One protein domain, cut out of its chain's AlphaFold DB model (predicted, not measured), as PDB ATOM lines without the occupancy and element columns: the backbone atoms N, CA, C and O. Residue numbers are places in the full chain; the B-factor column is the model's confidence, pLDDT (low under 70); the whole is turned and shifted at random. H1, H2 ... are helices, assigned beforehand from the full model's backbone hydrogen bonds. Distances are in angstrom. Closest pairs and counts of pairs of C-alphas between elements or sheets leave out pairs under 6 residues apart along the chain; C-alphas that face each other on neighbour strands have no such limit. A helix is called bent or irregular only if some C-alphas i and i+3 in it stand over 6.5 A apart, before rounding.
ATOM      1  N   GLY A   5     115.318  32.424  85.531       89.38
ATOM      2  CA  GLY A   5     115.573  31.306  84.654       89.38
ATOM      3  C   GLY A   5     114.636  30.148  84.969       89.38
ATOM      4  O   GLY A   5     113.922  30.113  85.974       89.38
ATOM      5  N   TYR A   6     114.676  29.149  84.093       92.38
ATOM      6  CA  TYR A   6     114.044  27.856  84.347       92.38
ATOM      7  C   TYR A   6     114.429  27.241  85.714       92.38
ATOM      8  O   TYR A   6     113.542  26.697  86.376       92.38
ATOM      9  N   PRO A   7     115.700  27.332  86.172       91.38
ATOM     10  CA  PRO A   7     116.105  26.810  87.477       91.38
ATOM     11  C   PRO A   7     115.386  27.487  88.650       91.38
ATOM     12  O   PRO A   7     114.862  26.802  89.525       91.38
ATOM     13  N   GLU A   8     115.305  28.818  88.661       91.75
ATOM     14  CA  GLU A   8     114.649  29.577  89.727       91.75
ATOM     15  C   GLU A   8     113.147  29.274  89.791       91.75
ATOM     16  O   GLU A   8     112.593  29.099  90.879       91.75
ATOM     17  N   LEU A   9     112.489  29.137  88.634       92.75
ATOM     18  CA  LEU A   9     111.072  28.773  88.564       92.75
ATOM     19  C   LEU A   9     110.824  27.367  89.132       92.75
ATOM     20  O   LEU A   9     109.860  27.172  89.875       92.75
ATOM     21  N   LEU A  10     111.711  26.405  88.852       93.31
ATOM     22  CA  LEU A  10     111.644  25.057  89.425       93.31
ATOM     23  C   LEU A  10     111.794  25.060  90.951       93.31
ATOM     24  O   LEU A  10     111.066  24.333  91.624       93.31
ATOM     25  N   VAL A  11     112.684  25.885  91.506       94.62
ATOM     26  CA  VAL A  11     112.855  26.006  92.965       94.62
ATOM     27  C   VAL A  11     111.593  26.569  93.618       94.62
ATOM     28  O   VAL A  11     111.113  26.017  94.609       94.62
ATOM     29  N   ILE A  12     111.009  27.625  93.046       93.00
ATOM     30  CA  ILE A  12     109.753  28.205  93.546       93.00
ATOM     31  C   ILE A  12     108.623  27.174  93.470       93.00
ATOM     32  O   ILE A  12     107.890  26.982  94.442       93.00
ATOM     33  N   LEU A  13     108.510  26.470  92.340       92.44
ATOM     34  CA  LEU A  13     107.529  25.405  92.157       92.44
ATOM     35  C   LEU A  13     107.702  24.308  93.211       92.44
ATOM     36  O   LEU A  13     106.710  23.855  93.775       92.44
ATOM     37  N   PHE A  14     108.940  23.916  93.512       93.62
ATOM     38  CA  PHE A  14     109.246  22.911  94.523       93.62
ATOM     39  C   PHE A  14     108.818  23.353  95.927       93.62
ATOM     40  O   PHE A  14     108.190  22.576  96.640       93.62
ATOM     41  N   ILE A  15     109.061  24.613  96.309       94.38
ATOM     42  CA  ILE A  15     108.616  25.165  97.603       94.38
ATOM     43  C   ILE A  15     107.086  25.145  97.713       94.38
ATOM     44  O   ILE A  15     106.543  24.704  98.726       94.38
ATOM     45  N   ILE A  16     106.378  25.566  96.662       92.94
ATOM     46  CA  ILE A  16     104.910  25.491  96.601       92.94
ATOM     47  C   ILE A  16     104.458  24.030  96.741       92.94
ATOM     48  O   ILE A  16     103.527  23.732  97.488       92.94
ATOM     49  N   LEU A  17     105.150  23.099  96.085       93.06
ATOM     50  CA  LEU A  17     104.865  21.671  96.173       93.06
ATOM     51  C   LEU A  17     105.068  21.104  97.582       93.06
ATOM     52  O   LEU A  17     104.338  20.197  97.965       93.06
ATOM     53  N   LEU A  18     106.025  21.621  98.356       93.25
ATOM     54  CA  LEU A  18     106.243  21.212  99.746       93.25
ATOM     55  C   LEU A  18     105.147  21.734 100.682       93.25
ATOM     56  O   LEU A  18     104.711  21.003 101.565       93.25
ATOM     57  N   ILE A  19     104.678  22.970 100.477       92.50
ATOM     58  CA  ILE A  19     103.633  23.586 101.314       92.50
ATOM     59  C   ILE A  19     102.263  22.964 101.030       92.50
ATOM     60  O   ILE A  19     101.528  22.614 101.950       92.50
ATOM     61  N   TYR A  20     101.905  22.835  99.751       89.94
ATOM     62  CA  TYR A  20     100.578  22.381  99.331       89.94
ATOM     63  C   TYR A  20     100.519  20.878  99.025       89.94
ATOM     64  O   TYR A  20      99.433  20.308  98.921       89.94
ATOM     65  N   GLY A  21     101.669  20.217  98.883       85.50
ATOM     66  CA  GLY A  21     101.774  18.834  98.427       85.50
ATOM     67  C   GLY A  21     101.663  18.701  96.902       85.50
ATOM     68  O   GLY A  21     100.882  19.388  96.239       85.50
ATOM     69  N   GLY A  22     102.390  17.736  96.330       85.75
ATOM     70  CA  GLY A  22     102.372  17.459  94.884       85.75
ATOM     71  C   GLY A  22     101.012  17.056  94.312       85.75
ATOM     72  O   GLY A  22     100.788  17.182  93.113       85.75
ATOM     73  N   ALA A  23     100.081  16.626  95.164       85.06
ATOM     74  CA  ALA A  23      98.740  16.214  94.760       85.06
ATOM     75  C   ALA A  23      97.798  17.391  94.438       85.06
ATOM     76  O   ALA A  23      96.863  17.215  93.659       85.06
ATOM     77  N   LYS A  24      98.035  18.594  94.985       86.56
ATOM     78  CA  LYS A  24      97.105  19.729  94.831       86.56
ATOM     79  C   LYS A  24      97.221  20.439  93.485       86.56
ATOM     80  O   LYS A  24      96.215  20.862  92.926       86.56
ATOM     81  N   LEU A  25      98.420  20.498  92.916       89.00
ATOM     82  CA  LEU A  25      98.666  21.065  91.585       89.00
ATOM     83  C   LEU A  25      97.880  20.367  90.452       89.00
ATOM     84  O   LEU A  25      97.177  21.059  89.712       89.00
ATOM     85  N   PRO A  26      97.914  19.024  90.307       87.00
ATOM     86  CA  PRO A  26      97.134  18.334  89.282       87.00
ATOM     87  C   PRO A  26      95.624  18.381  89.549       87.00
ATOM     88  O   PRO A  26      94.842  18.360  88.600       87.00
ATOM     89  N   GLU A  27      95.195  18.458  90.810       91.25
ATOM     90  CA  GLU A  27      93.784  18.615  91.183       91.25
ATOM     91  C   GLU A  27      93.237  19.977  90.716       91.25
ATOM     92  O   GLU A  27      92.224  20.033  90.014       91.25
ATOM     93  N   LEU A  28      93.973  21.060  90.992       91.19
ATOM     94  CA  LEU A  28      93.661  22.413  90.520       91.19
ATOM     95  C   LEU A  28      93.697  22.512  88.990       91.19
ATOM     96  O   LEU A  28      92.775  23.060  88.387       91.19
ATOM     97  N   ALA A  29      94.714  21.931  88.346       93.25
ATOM     98  CA  ALA A  29      94.830  21.923  86.889       93.25
ATOM     99  C   ALA A  29      93.657  21.188  86.221       93.25
ATOM    100  O   ALA A  29      93.112  21.669  85.228       93.25
ATOM    101  N   LYS A  30      93.217  20.053  86.784       94.81
ATOM    102  CA  LYS A  30      92.030  19.327  86.305       94.81
ATOM    103  C   LYS A  30      90.757  20.159  86.457       94.81
ATOM    104  O   LYS A  30      89.951  20.179  85.530       94.81
ATOM    105  N   GLY A  31      90.570  20.839  87.590       95.19
ATOM    106  CA  GLY A  31      89.416  21.714  87.822       95.19
ATOM    107  C   GLY A  31      89.377  22.898  86.853       95.19
ATOM    108  O   GLY A  31      88.387  23.101  86.152       95.19
ATOM    109  N   MET A  32      90.491  23.621  86.739       96.25
ATOM    110  CA  MET A  32      90.624  24.766  85.837       96.25
ATOM    111  C   MET A  32      90.501  24.353  84.364       96.25
ATOM    112  O   MET A  32      89.823  25.021  83.590       96.25
ATOM    113  N   GLY A  33      91.092  23.220  83.971       95.69
ATOM    114  CA  GLY A  33      90.996  22.696  82.608       95.69
ATOM    115  C   GLY A  33      89.563  22.340  82.209       95.69
ATOM    116  O   GLY A  33      89.141  22.655  81.097       95.69
ATOM    117  N   LYS A  34      88.788  21.745  83.126       96.62
ATOM    118  CA  LYS A  34      87.355  21.494  82.907       96.62
ATOM    119  C   LYS A  34      86.576  22.797  82.744       96.62
ATOM    120  O   LYS A  34      85.856  22.924  81.760       96.62
ATOM    121  N   ALA A  35      86.791  23.768  83.630       96.94
ATOM    122  CA  ALA A  35      86.123  25.068  83.565       96.94
ATOM    123  C   ALA A  35      86.412  25.801  82.244       96.94
ATOM    124  O   ALA A  35      85.492  26.273  81.583       96.94
ATOM    125  N   VAL A  36      87.675  25.836  81.805       97.12
ATOM    126  CA  VAL A  36      88.056  26.445  80.518       97.12
ATOM    127  C   VAL A  36      87.421  25.701  79.341       97.12
ATOM    128  O   VAL A  36      86.973  26.332  78.387       97.12
ATOM    129  N   ASN A  37      87.365  24.369  79.385       96.56
ATOM    130  CA  ASN A  37      86.759  23.566  78.325       96.56
ATOM    131  C   ASN A  37      85.240  23.780  78.224       96.56
ATOM    132  O   ASN A  37      84.711  23.916  77.126       96.56
ATOM    133  N   GLU A  38      84.540  23.831  79.356       96.62
ATOM    134  CA  GLU A  38      83.105  24.136  79.401       96.62
ATOM    135  C   GLU A  38      82.821  25.570  78.950       96.62
ATOM    136  O   GLU A  38      81.911  25.786  78.151       96.62
ATOM    137  N   PHE A  39      83.652  26.532  79.363       96.62
ATOM    138  CA  PHE A  39      83.545  27.919  78.920       96.62
ATOM    139  C   PHE A  39      83.715  28.056  77.400       96.62
ATOM    140  O   PHE A  39      82.931  28.748  76.754       96.62
ATOM    141  N   LYS A  40      84.695  27.354  76.809       95.50
ATOM    142  CA  LYS A  40      84.879  27.309  75.349       95.50
ATOM    143  C   LYS A  40      83.655  26.735  74.639       95.50
ATOM    144  O   LYS A  40      83.132  27.375  73.741       95.50
ATOM    145  N   LYS A  41      83.140  25.589  75.096       95.06
ATOM    146  CA  LYS A  41      81.938  24.970  74.511       95.06
ATOM    147  C   LYS A  41      80.715  25.883  74.567       95.06
ATOM    148  O   LYS A  41      79.956  25.942  73.606       95.06
ATOM    149  N   ALA A  42      80.519  26.581  75.686       94.31
ATOM    150  CA  ALA A  42      79.429  27.537  75.830       94.31
ATOM    151  C   ALA A  42      79.593  28.721  74.866       94.31
ATOM    152  O   ALA A  42      78.629  29.104  74.210       94.31
ATOM    153  N   LYS A  43      80.814  29.259  74.737       94.31
ATOM    154  CA  LYS A  43      81.132  30.324  73.779       94.31
ATOM    155  C   LYS A  43      80.820  29.898  72.341       94.31
ATOM    156  O   LYS A  43      80.107  30.618  71.650       94.31
ATOM    157  N   ASP A  44      81.301  28.728  71.928       93.12
ATOM    158  CA  ASP A  44      81.123  28.221  70.564       93.12
ATOM    159  C   ASP A  44      79.632  27.968  70.256       93.12
ATOM    160  O   ASP A  44      79.122  28.393  69.221       93.12
ATOM    161  N   GLY A  45      78.882  27.378  71.197       89.75
ATOM    162  CA  GLY A  45      77.439  27.156  71.037       89.75
ATOM    163  C   GLY A  45      76.612  28.447  70.952       89.75
ATOM    164  O   GLY A  45      75.595  28.493  70.253       89.75
ATOM    165  N   VAL A  46      77.045  29.510  71.636       90.00
ATOM    166  CA  VAL A  46      76.434  30.844  71.534       90.00
ATOM    167  C   VAL A  46      76.756  31.486  70.184       90.00
ATOM    168  O   VAL A  46      75.847  32.009  69.541       90.00
ATOM    169  N   GLU A  47      78.005  31.408  69.714       86.25
ATOM    170  CA  GLU A  47      78.401  31.918  68.393       86.25
ATOM    171  C   GLU A  47      77.624  31.229  67.259       86.25
ATOM    172  O   GLU A  47      77.102  31.911  66.373       86.25
ATOM    173  N   ASP A  48      77.452  29.907  67.325       85.81
ATOM    174  CA  ASP A  48      76.668  29.142  66.350       85.81
ATOM    175  C   ASP A  48      75.180  29.524  66.359       85.81
ATOM    176  O   ASP A  48      74.556  29.644  65.300       85.81
ATOM    177  N   SER A  49      74.607  29.757  67.543       82.81
ATOM    178  CA  SER A  49      73.202  30.160  67.695       82.81
ATOM    179  C   SER A  49      72.960  31.560  67.132       82.81
ATOM    180  O   SER A  49      72.054  31.751  66.323       82.81
ATOM    181  N   ILE A  50      73.829  32.516  67.469       83.12
ATOM    182  CA  ILE A  50      73.770  33.892  66.960       83.12
ATOM    183  C   ILE A  50      73.946  33.906  65.436       83.12
ATOM    184  O   ILE A  50      73.177  34.551  64.723       83.12
ATOM    185  N   LYS A  51      74.912  33.147  64.903       81.69
ATOM    186  CA  LYS A  51      75.140  33.040  63.454       81.69
ATOM    187  C   LYS A  51      73.933  32.447  62.729       81.69
ATOM    188  O   LYS A  51      73.606  32.890  61.625       81.69
ATOM    189  N   LYS A  52      73.264  31.463  63.332       80.19
ATOM    190  CA  LYS A  52      72.059  30.829  62.783       80.19
ATOM    191  C   LYS A  52      70.845  31.761  62.808       80.19
ATOM    192  O   LYS A  52      70.090  31.769  61.838       80.19
ATOM    193  N   GLU A  53      70.672  32.564  63.858       75.19
ATOM    194  CA  GLU A  53      69.594  33.560  63.950       75.19
ATOM    195  C   GLU A  53      69.796  34.733  62.978       75.19
ATOM    196  O   GLU A  53      68.864  35.108  62.260       75.19
ATOM    197  N   LEU A  54      71.026  35.244  62.859       77.19
ATOM    198  CA  LEU A  54      71.388  36.282  61.884       77.19
ATOM    199  C   LEU A  54      71.178  35.794  60.442       77.19
ATOM    200  O   LEU A  54      70.515  36.462  59.654       77.19
ATOM    201  N   SER A  55      71.628  34.573  60.128       72.38
ATOM    202  CA  SER A  55      71.440  33.971  58.796       72.38
ATOM    203  C   SER A  55      69.973  33.634  58.484       72.38
ATOM    204  O   SER A  55      69.617  33.469  57.321       72.38
ATOM    205  N   SER A  56      69.109  33.521  59.501       63.00
ATOM    206  CA  SER A  56      67.668  33.279  59.322       63.00
ATOM    207  C   SER A  56      66.860  34.571  59.145       63.00
ATOM    208  O   SER A  56      65.735  34.517  58.651       63.00
TER     209      SER A  56
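What this domain is: This is residues 5 to 56 of the 71 residues of the protein "Sec-independent protein translocase protein TatA" of Lentisphaeria bacterium (UniProt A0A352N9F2). Two helices meet near their ends as an L: a short arm, H1, comes first, and after a tight link the much longer arm, H2, sets off about perpendicular to it. Apart from the corner, both arms stick out free, H1 with residues 6 to 12 and H2 with residues 26 to 56. The printed part has 52 residues with two named helices, H1 then H2, and no named strand; its class is all helix. It is extended, with a radius of gyration of the C-alphas of 19.2 A, and the C-alphas span 57 by 24 by 9 A, with H2 making the length.

How they stand to each other: Start at H1, residues 6 to 20, and go on through the tight link of 3 residues to H2, residues 24 to 56. Look at Leu 17 and Leu 25: their C-alphas, the closest of the two helices, are 7.7 A apart. H1 and H2 are close but not clearly touching, with 1 pair of C-alphas within 8 A. Their lines stand about perpendicular, at 76 degrees, and their centres are 31.1 A apart. Along the backbones of H1 and H2, every O i to N i+4 pair is within hydrogen-bond range.

Where its parts are: Find C-alpha 6 at (114.044, 27.856, 84.347); from there H1 runs 20.9 A to C-alpha 20 at (100.578, 22.381, 99.331). H2 begins at C-alpha 24, at (97.105, 19.729, 94.831), and runs 48.1 A to C-alpha 56 at (67.668, 33.279, 59.322). Neither helix is bent.

The domain as a whole: The two C-alphas farthest apart, those of Leu 18 and Ser 56, are 57.2 A from each other. The printed part has no cut from residue 5 to residue 56. In the B-factor column, the mean pLDDT of the printed part is 89.9, and residue 56 is the one printed residue under 70 in this model.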